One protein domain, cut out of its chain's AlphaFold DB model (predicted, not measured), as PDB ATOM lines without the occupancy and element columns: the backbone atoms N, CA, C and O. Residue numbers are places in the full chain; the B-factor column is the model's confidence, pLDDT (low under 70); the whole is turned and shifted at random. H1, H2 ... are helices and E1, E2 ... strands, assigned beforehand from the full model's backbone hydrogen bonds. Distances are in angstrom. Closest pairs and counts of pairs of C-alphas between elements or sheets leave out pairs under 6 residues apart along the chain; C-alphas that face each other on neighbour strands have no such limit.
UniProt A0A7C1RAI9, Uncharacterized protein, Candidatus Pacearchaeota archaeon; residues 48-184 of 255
ATOM      1  N   LEU A  48     -20.358   8.638 -23.766       40.62
ATOM      2  CA  LEU A  48     -18.909   8.684 -23.936       40.62
ATOM      3  C   LEU A  48     -18.486   8.411 -25.389       40.62
ATOM      4  O   LEU A  48     -17.642   9.141 -25.897       40.62
ATOM      5  N   GLU A  49     -19.098   7.435 -26.060       41.00
ATOM      6  CA  GLU A  49     -18.901   7.140 -27.488       41.00
ATOM      7  C   GLU A  49     -19.453   8.257 -28.380       41.00
ATOM      8  O   GLU A  49     -18.736   8.721 -29.250       41.00
ATOM      9  N   ILE A  50     -20.638   8.810 -28.088       48.41
ATOM     10  CA  ILE A  50     -21.188   9.982 -28.802       48.41
ATOM     11  C   ILE A  50     -20.249  11.189 -28.666       48.41
ATOM     12  O   ILE A  50     -20.043  11.936 -29.619       48.41
ATOM     13  N   ARG A  51     -19.645  11.389 -27.484       48.53
ATOM     14  CA  ARG A  51     -18.644  12.448 -27.283       48.53
ATOM     15  C   ARG A  51     -17.342  12.147 -28.017       48.53
ATOM     16  O   ARG A  51     -16.754  13.077 -28.552       48.53
ATOM     17  N   LEU A  52     -16.880  10.898 -28.039       47.59
ATOM     18  CA  LEU A  52     -15.697  10.491 -28.800       47.59
ATOM     19  C   LEU A  52     -15.920  10.673 -30.306       47.59
ATOM     20  O   LEU A  52     -15.060  11.270 -30.942       47.59
ATOM     21  N   ASP A  53     -17.083  10.295 -30.835       44.41
ATOM     22  CA  ASP A  53     -17.473  10.475 -32.239       44.41
ATOM     23  C   ASP A  53     -17.609  11.955 -32.611       44.41
ATOM     24  O   ASP A  53     -17.053  12.400 -33.611       44.41
ATOM     25  N   GLN A  54     -18.259  12.775 -31.780       49.41
ATOM     26  CA  GLN A  54     -18.320  14.229 -31.994       49.41
ATOM     27  C   GLN A  54     -16.933  14.890 -31.955       49.41
ATOM     28  O   GLN A  54     -16.710  15.890 -32.629       49.41
ATOM     29  N   ILE A  55     -15.995  14.339 -31.179       47.69
ATOM     30  CA  ILE A  55     -14.607  14.807 -31.121       47.69
ATOM     31  C   ILE A  55     -13.790  14.294 -32.313       47.69
ATOM     32  O   ILE A  55     -12.958  15.040 -32.821       47.69
ATOM     33  N   MET A  56     -14.029  13.063 -32.769       50.22
ATOM     34  CA  MET A  56     -13.458  12.530 -34.007       50.22
ATOM     35  C   MET A  56     -13.931  13.309 -35.238       50.22
ATOM     36  O   MET A  56     -13.198  13.396 -36.219       50.22
ATOM     37  N   ASN A  57     -15.118  13.914 -35.157       58.41
ATOM     38  CA  ASN A  57     -15.705  14.734 -36.211       58.41
ATOM     39  C   ASN A  57     -15.262  16.209 -36.182       58.41
ATOM     40  O   ASN A  57     -15.598  16.941 -37.111       58.41
ATOM     41  N   ASP A  58     -14.501  16.664 -35.176       65.50
ATOM     42  CA  ASP A  58     -13.809  17.956 -35.263       65.50
ATOM     43  C   ASP A  58     -12.479  17.758 -36.014       65.50
ATOM     44  O   ASP A  58     -11.539  17.179 -35.455       65.50
ATOM     45  N   PRO A  59     -12.348  18.250 -37.263       67.81
ATOM     46  CA  PRO A  59     -11.173  17.993 -38.097       67.81
ATOM     47  C   PRO A  59      -9.870  18.563 -37.512       67.81
ATOM     48  O   PRO A  59      -8.776  18.177 -37.943       67.81
ATOM     49  N   ASN A  60      -9.967  19.471 -36.534       73.75
ATOM     50  CA  ASN A  60      -8.830  20.154 -35.931       73.75
ATOM     51  C   ASN A  60      -8.354  19.515 -34.623       73.75
ATOM     52  O   ASN A  60      -7.328  19.947 -34.088       73.75
ATOM     53  N   LEU A  61      -9.047  18.502 -34.097       79.75
ATOM     54  CA  LEU A  61      -8.728  17.866 -32.817       79.75
ATOM     55  C   LEU A  61      -8.285  16.410 -33.013       79.75
ATOM     56  O   LEU A  61      -8.592  15.755 -34.001       79.75
ATOM     57  N   THR A  62      -7.482  15.909 -32.078       84.38
ATOM     58  CA  THR A  62      -7.006  14.522 -32.045       84.38
ATOM     59  C   THR A  62      -6.704  14.107 -30.608       84.38
ATOM     60  O   THR A  62      -6.726  14.928 -29.687       84.38
ATOM     61  N   PHE A  63      -6.385  12.832 -30.415       86.88
ATOM     62  CA  PHE A  63      -5.927  12.296 -29.142       86.88
ATOM     63  C   PHE A  63      -4.445  11.937 -29.185       86.88
ATOM     64  O   PHE A  63      -3.924  11.499 -30.210       86.88
ATOM     65  N   ILE A  64      -3.786  12.102 -28.045       86.69
ATOM     66  CA  ILE A  64      -2.470  11.530 -27.759       86.69
ATOM     67  C   ILE A  64      -2.549  10.705 -26.485       86.69
ATOM     68  O   ILE A  64      -3.349  10.989 -25.594       86.69
ATOM     69  N   GLN A  65      -1.708   9.685 -26.391       91.94
ATOM     70  CA  GLN A  65      -1.709   8.761 -25.269       91.94
ATOM     71  C   GLN A  65      -0.278   8.455 -24.845       91.94
ATOM     72  O   GLN A  65       0.645   8.413 -25.659       91.94
ATOM     73  N   TYR A  66      -0.104   8.272 -23.542       91.94
ATOM     74  CA  TYR A  66       1.141   7.788 -22.978       91.94
ATOM     75  C   TYR A  66       1.159   6.260 -22.958       91.94
ATOM     76  O   TYR A  66       0.191   5.637 -22.516       91.94
ATOM     77  N   ASN A  67       2.261   5.666 -23.407       88.44
ATOM     78  CA  ASN A  67       2.345   4.232 -23.674       88.44
ATOM     79  C   ASN A  67       2.982   3.440 -22.520       88.44
ATOM     80  O   ASN A  67       2.657   2.268 -22.347       88.44
ATOM     81  N   HIS A  68       3.820   4.072 -21.691       86.69
ATOM     82  CA  HIS A  68       4.537   3.404 -20.596       86.69
ATOM     83  C   HIS A  68       3.714   3.367 -19.303       86.69
ATOM     84  O   HIS A  68       3.982   4.091 -18.343       86.69
ATOM     85  N   LYS A  69       2.664   2.542 -19.254       85.81
ATOM     86  CA  LYS A  69       1.784   2.442 -18.070       85.81
ATOM     87  C   LYS A  69       2.526   1.969 -16.813       85.81
ATOM     88  O   LYS A  69       2.095   2.272 -15.699       85.81
ATOM     89  N   GLU A  70       3.646   1.274 -16.975       87.94
ATOM     90  CA  GLU A  70       4.578   0.874 -15.920       87.94
ATOM     91  C   GLU A  70       5.161   2.070 -15.145       87.94
ATOM     92  O   GLU A  70       5.428   1.962 -13.947       87.94
ATOM     93  N   ASP A  71       5.250   3.253 -15.763       88.81
ATOM     94  CA  ASP A  71       5.723   4.473 -15.103       88.81
ATOM     95  C   ASP A  71       4.707   5.058 -14.111       88.81
ATOM     96  O   ASP A  71       4.983   6.081 -13.477       88.81
ATOM     97  N   ASN A  72       3.535   4.444 -13.941       90.94
ATOM     98  CA  ASN A  72       2.441   4.942 -13.114       90.94
ATOM     99  C   ASN A  72       2.661   4.765 -11.597       90.94
ATOM    100  O   ASN A  72       1.815   4.236 -10.872       90.94
ATOM    101  N   THR A  73       3.786   5.269 -11.094       92.06
ATOM    102  CA  THR A  73       4.176   5.224  -9.682       92.06
ATOM    103  C   THR A  73       3.820   6.525  -8.949       92.06
ATOM    104  O   THR A  73       3.731   7.591  -9.571       92.06
ATOM    105  N   PRO A  74       3.655   6.511  -7.608       91.06
ATOM    106  CA  PRO A  74       3.441   7.733  -6.825       91.06
ATOM    107  C   PRO A  74       4.522   8.803  -7.052       91.06
ATOM    108  O   PRO A  74       4.210   9.992  -7.147       91.06
ATOM    109  N   LYS A  75       5.783   8.377  -7.200       89.31
ATOM    110  CA  LYS A  75       6.927   9.255  -7.473       89.31
ATOM    111  C   LYS A  75       6.798   9.947  -8.832       89.31
ATOM    112  O   LYS A  75       6.900  11.170  -8.903       89.31
ATOM    113  N   ASN A  76       6.527   9.189  -9.892       88.94
ATOM    114  CA  ASN A  76       6.438   9.729 -11.251       88.94
ATOM    115  C   ASN A  76       5.206  10.617 -11.428       88.94
ATOM    116  O   ASN A  76       5.303  11.673 -12.049       88.94
ATOM    117  N   ARG A  77       4.077  10.258 -10.797       90.69
ATOM    118  CA  ARG A  77       2.886  11.123 -10.724       90.69
ATOM    119  C   ARG A  77       3.224  12.481 -10.126       90.69
ATOM    120  O   ARG A  77       2.820  13.496 -10.678       90.69
ATOM    121  N   LYS A  78       3.986  12.508  -9.025       87.50
ATOM    122  CA  LYS A  78       4.413  13.757  -8.383       87.50
ATOM    123  C   LYS A  78       5.316  14.582  -9.302       87.50
ATOM    124  O   LYS A  78       5.053  15.767  -9.470       87.50
ATOM    125  N   ILE A  79       6.328  13.964  -9.915       85.94
ATOM    126  CA  ILE A  79       7.257  14.638 -10.840       85.94
ATOM    127  C   ILE A  79       6.498  15.256 -12.019       85.94
ATOM    128  O   ILE A  79       6.667  16.439 -12.311       85.94
ATOM    129  N   LEU A  80       5.622  14.482 -12.662       88.81
ATOM    130  CA  LEU A  80       4.831  14.956 -13.792       88.81
ATOM    131  C   LEU A  80       3.829  16.038 -13.365       88.81
ATOM    132  O   LEU A  80       3.690  17.038 -14.055       88.81
ATOM    133  N   ALA A  81       3.178  15.896 -12.207       88.38
ATOM    134  CA  ALA A  81       2.279  16.922 -11.677       88.38
ATOM    135  C   ALA A  81       3.011  18.242 -11.399       88.38
ATOM    136  O   ALA A  81       2.483  19.308 -11.700       88.38
ATOM    137  N   GLN A  82       4.236  18.186 -10.868       82.81
ATOM    138  CA  GLN A  82       5.080  19.369 -10.698       82.81
ATOM    139  C   GLN A  82       5.465  19.972 -12.053       82.81
ATOM    140  O   GLN A  82       5.419  21.187 -12.201       82.81
ATOM    141  N   ALA A  83       5.805  19.159 -13.057       82.50
ATOM    142  CA  ALA A  83       6.082  19.647 -14.410       82.50
ATOM    143  C   ALA A  83       4.866  20.383 -14.999       82.50
ATOM    144  O   ALA A  83       4.972  21.534 -15.411       82.50
ATOM    145  N   LEU A  84       3.689  19.756 -14.940       86.19
ATOM    146  CA  LEU A  84       2.426  20.326 -15.414       86.19
ATOM    147  C   LEU A  84       2.068  21.617 -14.681       86.19
ATOM    148  O   LEU A  84       1.679  22.587 -15.312       86.19
ATOM    149  N   CYS A  85       2.237  21.662 -13.363       80.75
ATOM    150  CA  CYS A  85       2.012  22.880 -12.589       80.75
ATOM    151  C   CYS A  85       3.060  23.960 -12.864       80.75
ATOM    152  O   CYS A  85       2.772  25.132 -12.662       80.75
ATOM    153  N   GLY A  86       4.262  23.608 -13.320       75.50
ATOM    154  CA  GLY A  86       5.244  24.591 -13.767       75.50
ATOM    155  C   GLY A  86       4.807  25.317 -15.024       75.50
ATOM    156  O   GLY A  86       5.000  26.526 -15.116       75.50
ATOM    157  N   GLU A  87       4.148  24.601 -15.929       74.75
ATOM    158  CA  GLU A  87       3.760  25.123 -17.236       74.75
ATOM    159  C   GLU A  87       2.303  25.609 -17.293       74.75
ATOM    160  O   GLU A  87       1.990  26.537 -18.016       74.75
ATOM    161  N   GLY A  88       1.391  25.067 -16.489       65.38
ATOM    162  CA  GLY A  88      -0.054  25.330 -16.567       65.38
ATOM    163  C   GLY A  88      -0.628  26.245 -15.491       65.38
ATOM    164  O   GLY A  88      -1.739  25.999 -15.032       65.38
ATOM    165  N   ARG A  89       0.120  27.249 -15.017       60.59
ATOM    166  CA  ARG A  89      -0.178  27.936 -13.738       60.59
ATOM    167  C   ARG A  89      -1.496  28.706 -13.669       60.59
ATOM    168  O   ARG A  89      -1.976  28.916 -12.559       60.59
ATOM    169  N   SER A  90      -2.083  29.097 -14.797       50.47
ATOM    170  CA  SER A  90      -3.293  29.932 -14.816       50.47
ATOM    171  C   SER A  90      -4.446  29.371 -15.653       50.47
ATOM    172  O   SER A  90      -5.594  29.675 -15.346       50.47
ATOM    173  N   GLU A  91      -4.199  28.531 -16.668       57.25
ATOM    174  CA  GLU A  91      -5.233  28.153 -17.647       57.25
ATOM    175  C   GLU A  91      -5.049  26.720 -18.184       57.25
ATOM    176  O   GLU A  91      -4.344  26.473 -19.162       57.25
ATOM    177  N   PHE A  92      -5.731  25.755 -17.559       52.41
ATOM    178  CA  PHE A  92      -5.661  24.315 -17.885       52.41
ATOM    179  C   PHE A  92      -6.290  23.919 -19.233       52.41
ATOM    180  O   PHE A  92      -6.254  22.750 -19.610       52.41
ATOM    181  N   THR A  93      -6.902  24.869 -19.935       55.34
ATOM    182  CA  THR A  93      -7.536  24.683 -21.248       55.34
ATOM    183  C   THR A  93      -6.868  25.507 -22.339       55.34
ATOM    184  O   THR A  93      -7.266  25.403 -23.495       55.34
ATOM    185  N   ASN A  94      -5.878  26.332 -21.993       69.00
ATOM    186  CA  ASN A  94      -5.147  27.108 -22.979       69.00
ATOM    187  C   ASN A  94      -4.297  26.151 -23.823       69.00
ATOM    188  O   ASN A  94      -3.679  25.219 -23.294       69.00
ATOM    189  N   ASP A  95      -4.237  26.392 -25.131       66.50
ATOM    190  CA  ASP A  95      -3.407  25.601 -26.033       66.50
ATOM    191  C   ASP A  95      -1.950  25.560 -25.554       66.50
ATOM    192  O   ASP A  95      -1.258  24.588 -25.844       66.50
ATOM    193  N   TYR A  96      -1.479  26.560 -24.784       69.81
ATOM    194  CA  TYR A  96      -0.119  26.583 -24.230       69.81
ATOM    195  C   TYR A  96       0.127  25.367 -23.357       69.81
ATOM    196  O   TYR A  96       1.076  24.600 -23.550       69.81
ATOM    197  N   PHE A  97      -0.788  25.181 -22.414       77.06
ATOM    198  CA  PHE A  97      -0.747  24.067 -21.507       77.06
ATOM    199  C   PHE A  97      -0.878  22.756 -22.277       77.06
ATOM    200  O   PHE A  97      -0.095  21.837 -22.047       77.06
ATOM    201  N   MET A  98      -1.770  22.688 -23.267       83.00
ATOM    202  CA  MET A  98      -1.942  21.482 -24.078       83.00
ATOM    203  C   MET A  98      -0.724  21.163 -24.959       83.00
ATOM    204  O   MET A  98      -0.379  19.993 -25.117       83.00
ATOM    205  N   GLY A  99      -0.009  22.173 -25.461       77.00
ATOM    206  CA  GLY A  99       1.272  22.010 -26.149       77.00
ATOM    207  C   GLY A  99       2.367  21.495 -25.213       77.00
ATOM    208  O   GLY A  99       3.135  20.606 -25.589       77.00
ATOM    209  N   SER A 100       2.396  21.971 -23.963       79.88
ATOM    210  CA  SER A 100       3.301  21.440 -22.937       79.88
ATOM    211  C   SER A 100       2.988  19.978 -22.591       79.88
ATOM    212  O   SER A 100       3.902  19.153 -22.533       79.88
ATOM    213  N   VAL A 101       1.701  19.630 -22.465       88.12
ATOM    214  CA  VAL A 101       1.216  18.264 -22.217       88.12
ATOM    215  C   VAL A 101       1.620  17.342 -23.364       88.12
ATOM    216  O   VAL A 101       2.201  16.285 -23.117       88.12
ATOM    217  N   ALA A 102       1.392  17.760 -24.612       86.38
ATOM    218  CA  ALA A 102       1.790  16.996 -25.789       86.38
ATOM    219  C   ALA A 102       3.302  16.761 -25.842       86.38
ATOM    220  O   ALA A 102       3.750  15.631 -26.029       86.38
ATOM    221  N   SER A 103       4.094  17.799 -25.558       83.75
ATOM    222  CA  SER A 103       5.549  17.682 -25.463       83.75
ATOM    223  C   SER A 103       6.000  16.705 -24.377       83.75
ATOM    224  O   SER A 103       6.949  15.957 -24.612       83.75
ATOM    225  N   MET A 104       5.363  16.709 -23.203       87.31
ATOM    226  CA  MET A 104       5.695  15.786 -22.111       87.31
ATOM    227  C   MET A 104       5.350  14.337 -22.476       87.31
ATOM    228  O   MET A 104       6.173  13.450 -22.257       87.31
ATOM    229  N   ILE A 105       4.176  14.098 -23.073       90.06
ATOM    230  CA  ILE A 105       3.729  12.759 -23.496       90.06
ATOM    231  C   ILE A 105       4.634  12.208 -24.597       90.06
ATOM    232  O   ILE A 105       5.159  11.105 -24.460       90.06
ATOM    233  N   ASN A 106       4.874  12.979 -25.658       84.94
ATOM    234  CA  ASN A 106       5.645  12.516 -26.813       84.94
ATOM    235  C   ASN A 106       7.108  12.231 -26.466       84.94
ATOM    236  O   ASN A 106       7.676  11.248 -26.937       84.94
ATOM    237  N   ARG A 107       7.725  13.060 -25.615       81.00
ATOM    238  CA  ARG A 107       9.070  12.772 -25.098       81.00
ATOM    239  C   ARG A 107       9.061  11.587 -24.149       81.00
ATOM    240  O   ARG A 107       9.919  10.719 -24.256       81.00
ATOM    241  N   GLY A 108       8.082  11.529 -23.251       86.94
ATOM    242  CA  GLY A 108       7.937  10.418 -22.324       86.94
ATOM    243  C   GLY A 108       7.808   9.080 -23.054       86.94
ATOM    244  O   GLY A 108       8.455   8.125 -22.658       86.94
ATOM    245  N   ASN A 109       7.062   9.015 -24.160       86.38
ATOM    246  CA  ASN A 109       6.939   7.808 -24.989       86.38
ATOM    247  C   ASN A 109       8.257   7.371 -25.653       86.38
ATOM    248  O   ASN A 109       8.342   6.260 -26.165       86.38
ATOM    249  N   LYS A 110       9.274   8.240 -25.698       82.12
ATOM    250  CA  LYS A 110      10.589   7.926 -26.273       82.12
ATOM    251  C   LYS A 110      11.592   7.439 -25.228       82.12
ATOM    252  O   LYS A 110      12.473   6.655 -25.561       82.12
ATOM    253  N   GLU A 111      11.520   7.943 -23.995       80.69
ATOM    254  CA  GLU A 111      12.567   7.711 -22.984       80.69
ATOM    255  C   GLU A 111      12.065   7.474 -21.545       80.69
ATOM    256  O   GLU A 111      12.883   7.326 -20.633       80.69
ATOM    257  N   GLY A 112      10.751   7.423 -21.326       84.50
ATOM    258  CA  GLY A 112      10.098   7.373 -20.015       84.50
ATOM    259  C   GLY A 112       9.894   8.760 -19.391       84.50
ATOM    260  O   GLY A 112      10.681   9.688 -19.608       84.50
ATOM    261  N   VAL A 113       8.847   8.924 -18.573       81.38
ATOM    262  CA  VAL A 113       8.431  10.233 -18.018       81.38
ATOM    263  C   VAL A 113       9.521  10.861 -17.157       81.38
ATOM    264  O   VAL A 113       9.752  12.067 -17.222       81.38
ATOM    265  N   VAL A 114      10.229  10.054 -16.366       77.81
ATOM    266  CA  VAL A 114      11.295  10.556 -15.491       77.81
ATOM    267  C   VAL A 114      12.428  11.145 -16.317       77.81
ATOM    268  O   VAL A 114      12.907  12.226 -15.999       77.81
ATOM    269  N   ASN A 115      12.840  10.476 -17.392       74.62
ATOM    270  CA  ASN A 115      13.892  10.993 -18.257       74.62
ATOM    271  C   ASN A 115      13.401  12.206 -19.048       74.62
ATOM    272  O   ASN A 115      14.072  13.232 -19.019       74.62
ATOM    273  N   ALA A 116      12.207  12.149 -19.637       73.69
ATOM    274  CA  ALA A 116      11.635  13.256 -20.402       73.69
ATOM    275  C   ALA A 116      11.488  14.549 -19.588       73.69
ATOM    276  O   ALA A 116      11.636  15.651 -20.118       73.69
ATOM    277  N   VAL A 117      11.212  14.415 -18.289       72.56
ATOM    278  CA  VAL A 117      10.996  15.541 -17.379       72.56
ATOM    279  C   VAL A 117      12.285  15.949 -16.644       72.56
ATOM    280  O   VAL A 117      12.534  17.142 -16.475       72.56
ATOM    281  N   LEU A 118      13.136  14.995 -16.236       66.94
ATOM    282  CA  LEU A 118      14.338  15.251 -15.423       66.94
ATOM    283  C   LEU A 118      15.667  15.253 -16.193       66.94
ATOM    284  O   LEU A 118      16.598  15.898 -15.716       66.94
ATOM    285  N   ARG A 119      15.837  14.590 -17.352       54.59
ATOM    286  CA  ARG A 119      17.104  14.690 -18.129       54.59
ATOM    287  C   ARG A 119      17.343  16.088 -18.687       54.59
ATOM    288  O   ARG A 119      18.495  16.418 -18.969       54.59
ATOM    289  N   ALA A 120      16.315  16.933 -18.693       48.50
ATOM    290  CA  ALA A 120      16.439  18.383 -18.751       48.50
ATOM    291  C   ALA A 120      17.577  18.918 -17.836       48.50
ATOM    292  O   ALA A 120      18.326  19.809 -18.232       48.50
ATOM    293  N   ASN A 121      17.804  18.300 -16.666       43.56
ATOM    294  CA  ASN A 121      18.836  18.699 -15.701       43.56
ATOM    295  C   ASN A 121      20.267  18.216 -15.992       43.56
ATOM    296  O   ASN A 121      21.201  18.844 -15.505       43.56
ATOM    297  N   LYS A 122      20.498  17.126 -16.744       42.41
ATOM    298  CA  LYS A 122      21.866  16.567 -16.896       42.41
ATOM    299  C   LYS A 122      22.712  17.243 -17.984       42.41
ATOM    300  O   LYS A 122      23.923  17.062 -17.987       42.41
ATOM    301  N   LYS A 123      22.104  18.000 -18.906       46.09
ATOM    302  CA  LYS A 123      22.803  18.666 -20.028       46.09
ATOM    303  C   LYS A 123      22.478  20.164 -20.169       46.09
ATOM    304  O   LYS A 123      22.487  20.674 -21.285       46.09
ATOM    305  N   ASN A 124      22.166  20.875 -19.076       42.53
ATOM    306  CA  ASN A 124      21.762  22.298 -19.114       42.53
ATOM    307  C   ASN A 124      20.590  22.593 -20.074       42.53
ATOM    308  O   ASN A 124      20.407  23.708 -20.559       42.53
ATOM    309  N   THR A 125      19.770  21.591 -20.370       50.62
ATOM    310  CA  THR A 125      18.567  21.745 -21.184       50.62
ATOM    311  C   THR A 125      17.410  22.064 -20.252       50.62
ATOM    312  O   THR A 125      16.587  21.204 -19.974       50.62
ATOM    313  N   HIS A 126      17.366  23.296 -19.740       54.00
ATOM    314  CA  HIS A 126      16.305  23.831 -18.876       54.00
ATOM    315  C   HIS A 126      14.945  23.889 -19.604       54.00
ATOM    316  O   HIS A 126      14.478  24.954 -19.995       54.00
ATOM    317  N   GLN A 127      14.344  22.726 -19.864       60.19
ATOM    318  CA  GLN A 127      13.167  22.570 -20.726       60.19
ATOM    319  C   GLN A 127      11.845  22.868 -20.021       60.19
ATOM    320  O   GLN A 127      10.894  23.257 -20.689       60.19
ATOM    321  N   TYR A 128      11.788  22.670 -18.705       67.00
ATOM    322  CA  TYR A 128      10.612  22.957 -17.891       67.00
ATOM    323  C   TYR A 128      11.023  23.841 -16.722       67.00
ATOM    324  O   TYR A 128      12.012  23.554 -16.034       67.00
ATOM    325  N   SER A 129      10.240  24.891 -16.489       59.91
ATOM    326  CA  SER A 129      10.457  25.878 -15.421       59.91
ATOM    327  C   SER A 129      10.601  25.216 -14.044       59.91
ATOM    328  O   SER A 129      11.423  25.619 -13.224       59.91
ATOM    329  N   THR A 130       9.887  24.107 -13.833       60.59
ATOM    330  CA  THR A 130       9.908  23.275 -12.621       60.59
ATOM    331  C   THR A 130      11.286  22.771 -12.211       60.59
ATOM    332  O   THR A 130      11.542  22.600 -11.022       60.59
ATOM    333  N   PHE A 131      12.166  22.492 -13.172       64.38
ATOM    334  CA  PHE A 131      13.450  21.833 -12.910       64.38
ATOM    335  C   PHE A 131      14.646  22.740 -13.184       64.38
ATOM    336  O   PHE A 131      15.785  22.312 -13.023       64.38
ATOM    337  N   ASN A 132      14.404  23.998 -13.548       65.38
ATOM    338  CA  ASN A 132      15.440  24.997 -13.735       65.38
ATOM    339  C   ASN A 132      15.621  25.827 -12.458       65.38
ATOM    340  O   ASN A 132      14.834  26.727 -12.208       65.38
ATOM    341  N   LYS A 133      16.682  25.579 -11.679       62.62
ATOM    342  CA  LYS A 133      16.979  26.339 -10.444       62.62
ATOM    343  C   LYS A 133      17.149  27.850 -10.659       62.62
ATOM    344  O   LYS A 133      17.001  28.604  -9.706       62.62
ATOM    345  N   PHE A 134      17.462  28.273 -11.884       58.78
ATOM    346  CA  PHE A 134      17.602  29.680 -12.260       58.78
ATOM    347  C   PHE A 134      16.276  30.319 -12.699       58.78
ATOM    348  O   PHE A 134      16.224  31.520 -12.947       58.78
ATOM    349  N   ASP A 135      15.200  29.535 -12.812       59.91
ATOM    350  CA  ASP A 135      13.861  30.059 -13.047       59.91
ATOM    351  C   ASP A 135      13.308  30.639 -11.741       59.91
ATOM    352  O   ASP A 135      13.267  29.966 -10.708       59.91
ATOM    353  N   VAL A 136      12.824  31.879 -11.799       61.78
ATOM    354  CA  VAL A 136      12.198  32.590 -10.667       61.78
ATOM    355  C   VAL A 136      11.038  31.787 -10.057       61.78
ATOM    356  O   VAL A 136      10.667  31.970  -8.899       61.78
ATOM    357  N   ASN A 137      10.473  30.848 -10.814       60.09
ATOM    358  CA  ASN A 137       9.346  30.030 -10.406       60.09
ATOM    359  C   ASN A 137       9.725  28.653  -9.867       60.09
ATOM    360  O   ASN A 137       8.857  27.961  -9.338       60.09
ATOM    361  N   TYR A 138      10.995  28.259  -9.924       64.75
ATOM    362  CA  TYR A 138      11.477  27.004  -9.346       64.75
ATOM    363  C   TYR A 138      11.011  26.765  -7.893       64.75
ATOM    364  O   TYR A 138      10.545  25.660  -7.579       64.75
ATOM    365  N   PRO A 139      11.009  27.777  -6.994       60.12
ATOM    366  CA  PRO A 139      10.475  27.612  -5.643       60.12
ATOM    367  C   PRO A 139       8.962  27.358  -5.642       60.12
ATOM    368  O   PRO A 139       8.476  26.553  -4.850       60.12
ATOM    369  N   LYS A 140       8.220  28.017  -6.545       59.53
ATOM    370  CA  LYS A 140       6.757  27.914  -6.664       59.53
ATOM    371  C   LYS A 140       6.285  26.509  -7.001       59.53
ATOM    372  O   LYS A 140       5.186  26.132  -6.628       59.53
ATOM    373  N   ILE A 141       7.120  25.739  -7.685       60.50
ATOM    374  CA  ILE A 141       6.715  24.470  -8.288       60.50
ATOM    375  C   ILE A 141       7.276  23.264  -7.520       60.50
ATOM    376  O   ILE A 141       6.658  22.199  -7.478       60.50
ATOM    377  N   THR A 142       8.414  23.434  -6.841       63.38
ATOM    378  CA  THR A 142       8.935  22.447  -5.881       63.38
ATOM    379  C   THR A 142       8.055  22.342  -4.637       63.38
ATOM    380  O   THR A 142       7.889  21.237  -4.114       63.38
ATOM    381  N   ASN A 143       7.418  23.448  -4.230       68.00
ATOM    382  CA  ASN A 143       6.397  23.458  -3.185       68.00
ATOM    383  C   ASN A 143       5.098  24.166  -3.627       68.00
ATOM    384  O   ASN A 143       4.820  25.299  -3.223       68.00
ATOM    385  N   PRO A 144       4.276  23.502  -4.457       65.06
ATOM    386  CA  PRO A 144       3.138  24.138  -5.108       65.06
ATOM    387  C   PRO A 144       2.036  24.559  -4.135       65.06
ATOM    388  O   PRO A 144       1.397  25.588  -4.335       65.06
ATOM    389  N   LEU A 145       1.848  23.832  -3.035       67.44
ATOM    390  CA  LEU A 145       0.838  24.176  -2.032       67.44
ATOM    391  C   LEU A 145       1.184  25.457  -1.254       67.44
ATOM    392  O   LEU A 145       0.284  26.167  -0.807       67.44
ATOM    393  N   GLU A 146       2.469  25.786  -1.133       66.31
ATOM    394  CA  GLU A 146       2.946  26.941  -0.365       66.31
ATOM    395  C   GLU A 146       3.350  28.138  -1.218       66.31
ATOM    396  O   GLU A 146       3.415  29.253  -0.702       66.31
ATOM    397  N   LYS A 147       3.654  27.932  -2.501       67.00
ATOM    398  CA  LYS A 147       4.329  28.957  -3.304       67.00
ATOM    399  C   LYS A 147       3.687  29.221  -4.672       67.00
ATOM    400  O   LYS A 147       4.125  30.147  -5.349       67.00
ATOM    401  N   LEU A 148       2.648  28.478  -5.078       69.00
ATOM    402  CA  LEU A 148       1.827  28.870  -6.235       69.00
ATOM    403  C   LEU A 148       1.146  30.230  -5.999       69.00
ATOM    404  O   LEU A 148       0.964  30.671  -4.865       69.00
ATOM    405  N   GLU A 149       0.773  30.908  -7.079       65.94
ATOM    406  CA  GLU A 149       0.050  32.179  -7.003       65.94
ATOM    407  C   GLU A 149      -1.378  31.978  -6.469       65.94
ATOM    408  O   GLU A 149      -1.962  30.900  -6.596       65.94
ATOM    409  N   GLY A 150      -1.924  33.011  -5.823       71.19
ATOM    410  CA  GLY A 150      -3.249  32.968  -5.202       71.19
ATOM    411  C   GLY A 150      -3.256  32.508  -3.740       71.19
ATOM    412  O   GLY A 150      -2.212  32.309  -3.111       71.19
ATOM    413  N   ASN A 151      -4.459  32.374  -3.185       81.38
ATOM    414  CA  ASN A 151      -4.699  31.979  -1.797       81.38
ATOM    415  C   ASN A 151      -4.595  30.452  -1.587       81.38
ATOM    416  O   ASN A 151      -4.526  29.669  -2.535       81.38
ATOM    417  N   LYS A 152      -4.615  29.996  -0.326       81.94
ATOM    418  CA  LYS A 152      -4.465  28.571   0.040       81.94
ATOM    419  C   LYS A 152      -5.455  27.641  -0.681       81.94
ATOM    420  O   LYS A 152      -5.085  26.521  -1.034       81.94
ATOM    421  N   ALA A 153      -6.692  28.089  -0.907       81.75
ATOM    422  CA  ALA A 153      -7.702  27.304  -1.614       81.75
ATOM    423  C   ALA A 153      -7.371  27.184  -3.111       81.75
ATOM    424  O   ALA A 153      -7.347  26.071  -3.639       81.75
ATOM    425  N   GLN A 154      -7.010  28.295  -3.757       78.38
ATOM    426  CA  GLN A 154      -6.621  28.336  -5.172       78.38
ATOM    427  C   GLN A 154      -5.391  27.463  -5.453       78.38
ATOM    428  O   GLN A 154      -5.400  26.648  -6.374       78.38
ATOM    429  N   ARG A 155      -4.358  27.537  -4.605       80.62
ATOM    430  CA  ARG A 155      -3.151  26.699  -4.745       80.62
ATOM    431  C   ARG A 155      -3.474  25.207  -4.673       80.62
ATOM    432  O   ARG A 155      -2.939  24.410  -5.446       80.62
ATOM    433  N   LYS A 156      -4.375  24.820  -3.762       83.12
ATOM    434  CA  LYS A 156      -4.834  23.433  -3.611       83.12
ATOM    435  C   LYS A 156      -5.620  22.963  -4.836       83.12
ATOM    436  O   LYS A 156      -5.455  21.818  -5.255       83.12
ATOM    437  N   GLU A 157      -6.440  23.834  -5.420       83.12
ATOM    438  CA  GLU A 157      -7.194  23.538  -6.638       83.12
ATOM    439  C   GLU A 157      -6.269  23.319  -7.844       83.12
ATOM    440  O   GLU A 157      -6.369  22.283  -8.506       83.12
ATOM    441  N   ILE A 158      -5.330  24.240  -8.088       79.31
ATOM    442  CA  ILE A 158      -4.344  24.140  -9.179       79.31
ATOM    443  C   ILE A 158      -3.546  22.839  -9.041       79.31
ATOM    444  O   ILE A 158      -3.466  22.049  -9.983       79.31
ATOM    445  N   TRP A 159      -3.032  22.555  -7.842       84.75
ATOM    446  CA  TRP A 159      -2.306  21.315  -7.576       84.75
ATOM    447  C   TRP A 159      -3.156  20.063  -7.827       84.75
ATOM    448  O   TRP A 159      -2.683  19.099  -8.432       84.75
ATOM    449  N   SER A 160      -4.421  20.073  -7.398       87.12
ATOM    450  CA  SER A 160      -5.356  18.968  -7.628       87.12
ATOM    451  C   SER A 160      -5.563  18.710  -9.124       87.12
ATOM    452  O   SER A 160      -5.478  17.561  -9.565       87.12
ATOM    453  N   LYS A 161      -5.744  19.769  -9.926       86.69
ATOM    454  CA  LYS A 161      -5.872  19.673 -11.389       86.69
ATOM    455  C   LYS A 161      -4.614  19.071 -12.028       86.69
ATOM    456  O   LYS A 161      -4.737  18.094 -12.768       86.69
ATOM    457  N   CYS A 162      -3.419  19.559 -11.681       87.12
ATOM    458  CA  CYS A 162      -2.152  18.999 -12.180       87.12
ATOM    459  C   CYS A 162      -1.986  17.519 -11.810       87.12
ATOM    460  O   CYS A 162      -1.616  16.698 -12.648       87.12
ATOM    461  N   ASN A 163      -2.275  17.160 -10.556       89.88
ATOM    462  CA  ASN A 163      -2.132  15.792 -10.060       89.88
ATOM    463  C   ASN A 163      -3.121  14.832 -10.734       89.88
ATOM    464  O   ASN A 163      -2.763  13.712 -11.100       89.88
ATOM    465  N   ASN A 164      -4.365  15.268 -10.934       90.94
ATOM    466  CA  ASN A 164      -5.362  14.475 -11.643       90.94
ATOM    467  C   ASN A 164      -4.967  14.274 -13.106       90.94
ATOM    468  O   ASN A 164      -5.027  13.143 -13.584       90.94
ATOM    469  N   LEU A 165      -4.489  15.315 -13.792       91.00
ATOM    470  CA  LEU A 165      -4.022  15.175 -15.168       91.00
ATOM    471  C   LEU A 165      -2.795  14.259 -15.272       91.00
ATOM    472  O   LEU A 165      -2.778  13.374 -16.122       91.00
ATOM    473  N   ALA A 166      -1.817  14.383 -14.371       92.25
ATOM    474  CA  ALA A 166      -0.656  13.490 -14.330       92.25
ATOM    475  C   ALA A 166      -1.064  12.015 -14.175       92.25
ATOM    476  O   ALA A 166      -0.503  11.142 -14.835       92.25
ATOM    477  N   LYS A 167      -2.068  11.729 -13.334       94.06
ATOM    478  CA  LYS A 167      -2.626  10.375 -13.188       94.06
ATOM    479  C   LYS A 167      -3.278   9.884 -14.476       94.06
ATOM    480  O   LYS A 167      -3.045   8.736 -14.836       94.06
ATOM    481  N   LYS A 168      -4.074  10.722 -15.148       93.00
ATOM    482  CA  LYS A 168      -4.702  10.369 -16.430       93.00
ATOM    483  C   LYS A 168      -3.649  10.023 -17.478       93.00
ATOM    484  O   LYS A 168      -3.703   8.947 -18.062       93.00
ATOM    485  N   ILE A 169      -2.642  10.886 -17.621       93.00
ATOM    486  CA  ILE A 169      -1.516  10.671 -18.535       93.00
ATOM    487  C   ILE A 169      -0.831   9.339 -18.223       93.00
ATOM    488  O   ILE A 169      -0.764   8.480 -19.088       93.00
ATOM    489  N   LEU A 170      -0.390   9.110 -16.983       93.50
ATOM    490  CA  LEU A 170       0.358   7.895 -16.630       93.50
ATOM    491  C   LEU A 170      -0.480   6.606 -16.654       93.50
ATOM    492  O   LEU A 170       0.079   5.517 -16.734       93.50
ATOM    493  N   ARG A 171      -1.812   6.695 -16.604       92.00
ATOM    494  CA  ARG A 171      -2.708   5.553 -16.864       92.00
ATOM    495  C   ARG A 171      -2.826   5.217 -18.352       92.00
ATOM    496  O   ARG A 171      -3.407   4.189 -18.697       92.00
ATOM    497  N   GLY A 172      -2.291   6.073 -19.220       86.88
ATOM    498  CA  GLY A 172      -2.511   6.013 -20.652       86.88
ATOM    499  C   GLY A 172      -3.957   6.343 -21.000       86.88
ATOM    500  O   GLY A 172      -4.514   5.712 -21.885       86.88
ATOM    501  N   GLU A 173      -4.610   7.265 -20.295       90.00
ATOM    502  CA  GLU A 173      -5.899   7.787 -20.759       90.00
ATOM    503  C   GLU A 173      -5.658   8.713 -21.972       90.00
ATOM    504  O   GLU A 173      -4.713   9.510 -21.936       90.00
ATOM    505  N   PRO A 174      -6.476   8.642 -23.039       88.44
ATOM    506  CA  PRO A 174      -6.350   9.543 -24.181       88.44
ATOM    507  C   PRO A 174      -6.541  11.009 -23.771       88.44
ATOM    508  O   PRO A 174      -7.525  11.368 -23.119       88.44
ATOM    509  N   ILE A 175      -5.616  11.875 -24.182       87.19
ATOM    510  CA  ILE A 175      -5.673  13.319 -23.947       87.19
ATOM    511  C   ILE A 175      -6.024  14.024 -25.253       87.19
ATOM    512  O   ILE A 175      -5.306  13.918 -26.246       87.19
ATOM    513  N   LYS A 176      -7.139  14.756 -25.231       85.56
ATOM    514  CA  LYS A 176      -7.644  15.534 -26.364       85.56
ATOM    515  C   LYS A 176      -6.811  16.797 -26.568       85.56
ATOM    516  O   LYS A 176      -6.637  17.553 -25.620       85.56
ATOM    517  N   ILE A 177      -6.367  17.057 -27.793       82.62
ATOM    518  CA  ILE A 177      -5.563  18.229 -28.175       82.62
ATOM    519  C   ILE A 177      -5.847  18.656 -29.619       82.62
ATOM    520  O   ILE A 177      -6.461  17.913 -30.378       82.62
ATOM    521  N   LYS A 178      -5.346  19.825 -30.030       79.06
ATOM    522  CA  LYS A 178      -5.313  20.216 -31.444       79.06
ATOM    523  C   LYS A 178      -4.370  19.320 -32.247       79.06
ATOM    524  O   LYS A 178      -3.272  18.999 -31.793       79.06
ATOM    525  N   LYS A 179      -4.776  18.961 -33.466       78.56
ATOM    526  CA  LYS A 179      -4.034  18.089 -34.393       78.56
ATOM    527  C   LYS A 179      -2.618  18.592 -34.664       78.56
ATOM    528  O   LYS A 179      -1.675  17.807 -34.717       78.56
ATOM    529  N   GLU A 180      -2.456  19.908 -34.751       72.81
ATOM    530  CA  GLU A 180      -1.168  20.568 -34.965       72.81
ATOM    531  C   GLU A 180      -0.182  20.401 -33.791       72.81
ATOM    532  O   GLU A 180       1.032  20.401 -33.993       72.81
ATOM    533  N   LEU A 181      -0.686  20.174 -32.572       78.19
ATOM    534  CA  LEU A 181       0.125  19.960 -31.369       78.19
ATOM    535  C   LEU A 181       0.456  18.480 -31.136       78.19
ATOM    536  O   LEU A 181       1.293  18.161 -30.296       78.19
ATOM    537  N   ALA A 182      -0.165  17.558 -31.873       78.88
ATOM    538  CA  ALA A 182      -0.147  16.135 -31.538       78.88
ATOM    539  C   ALA A 182       1.213  15.469 -31.575       78.88
ATOM    540  O   ALA A 182       1.496  14.597 -30.763       78.88
ATOM    541  N   ASN A 183       2.081  15.945 -32.456       75.00
ATOM    542  CA  ASN A 183       3.448  15.457 -32.574       75.00
ATOM    543  C   ASN A 183       4.467  16.432 -31.967       75.00
ATOM    544  O   ASN A 183       5.662  16.332 -32.251       75.00
ATOM    545  N   ALA A 184       4.011  17.408 -31.172       72.00
ATOM    546  CA  ALA A 184       4.888  18.385 -30.551       72.00
ATOM    547  C   ALA A 184       5.846  17.677 -29.593       72.00
ATOM    548  O   ALA A 184       5.423  16.974 -28.679       72.00
TER     549      ALA A 184
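What this domain is: This is residues 48 to 184 of the 255 residues of an uncharacterized protein of Candidatus Pacearchaeota archaeon (UniProt A0A7C1RAI9). Crossed helices cluster around H2, with H7 crossing it and H3 and H4 also packed on it; at one end a small sheet of two short strands, E1 and E2, packs on H3, and H1 lies beyond that sheet, touching no helix. The short H5 and H6 lie toward the opposite end. The printed part has 137 residues, with seven named helices and two named strands in the order H1 E1 H2 H3 H4 H5 H6 H7 E2; the strands are antiparallel and the class is mostly helix. The whole is compact, with a radius of gyration of the C-alphas of 15.0 A and spans of 43 by 35 by 26 A.

How they stand to each other: Strands E1, residues 61 to 64, and E2, residues 175 to 178, are antiparallel neighbours at 139 degrees, with N 62 to O 177 at 2.8 A and N 64 to O 175 at 3.0 A within hydrogen-bond range. H3, residues 95 to 111, comes closest to E2 at the C-alphas of Met 98 and Ile 177, 6.4 A apart. H1, residues 48 to 56, comes closest to E1 at the C-alphas of Ile 55 and Leu 61, 6.8 A apart. The hub is H2, residues 74 to 87, which forms a helical hairpin with H3: they touch, closest at C-alphas 87 and 97, 6.3 A, and run opposite ways at a tilt of 38 degrees, only just steep. H2 also touches H7, residues 152 to 170, closest at the C-alphas of Ala 81 and Asn 163, 4.8 A, opposite ways at a steep tilt of 62 degrees. H4, residues 113 to 121, touches H2, closest at C-alphas 114 and 76, 6.5 A, and is about perpendicular to H3 at 82 degrees, touching it closest at C-alphas 116 and 108, 5.0 A. H5, residues 138 to 142, touches H2, closest at C-alphas 141 and 86, 5.7 A. H6, residues 144 to 147, touches H7, closest at C-alphas 145 and 155, 5.4 A, and touches H5 only at the corner. Every O i to N i+4 pair is within hydrogen-bond range in H1, H2, H5 and H7, against 12 of 13 in H3 and 3 of 5 in H4; H6 is too short for such a pair.

Where its parts are: H1 begins at C-alpha 48, (-18.909, 8.684, -23.936). H7, the longest helix, measures 27.0 A from C-alpha 152 at (-4.465, 28.571, 0.040) to C-alpha 170; H3 measures 24.2 A and H2 20.3 A. E2 ends at C-alpha 178, (-5.313, 20.216, -31.444).

The domain as a whole: The C-alphas farthest apart, those of Ile 50 and Phe 134, are 46.5 A apart. The printed part has no cut; the link from H4 to H5, residues 122 to 137, is long. The mean pLDDT of the printed part is 74.0, with residues 48 to 59, 88 to 96 and 118 to 149 under 70.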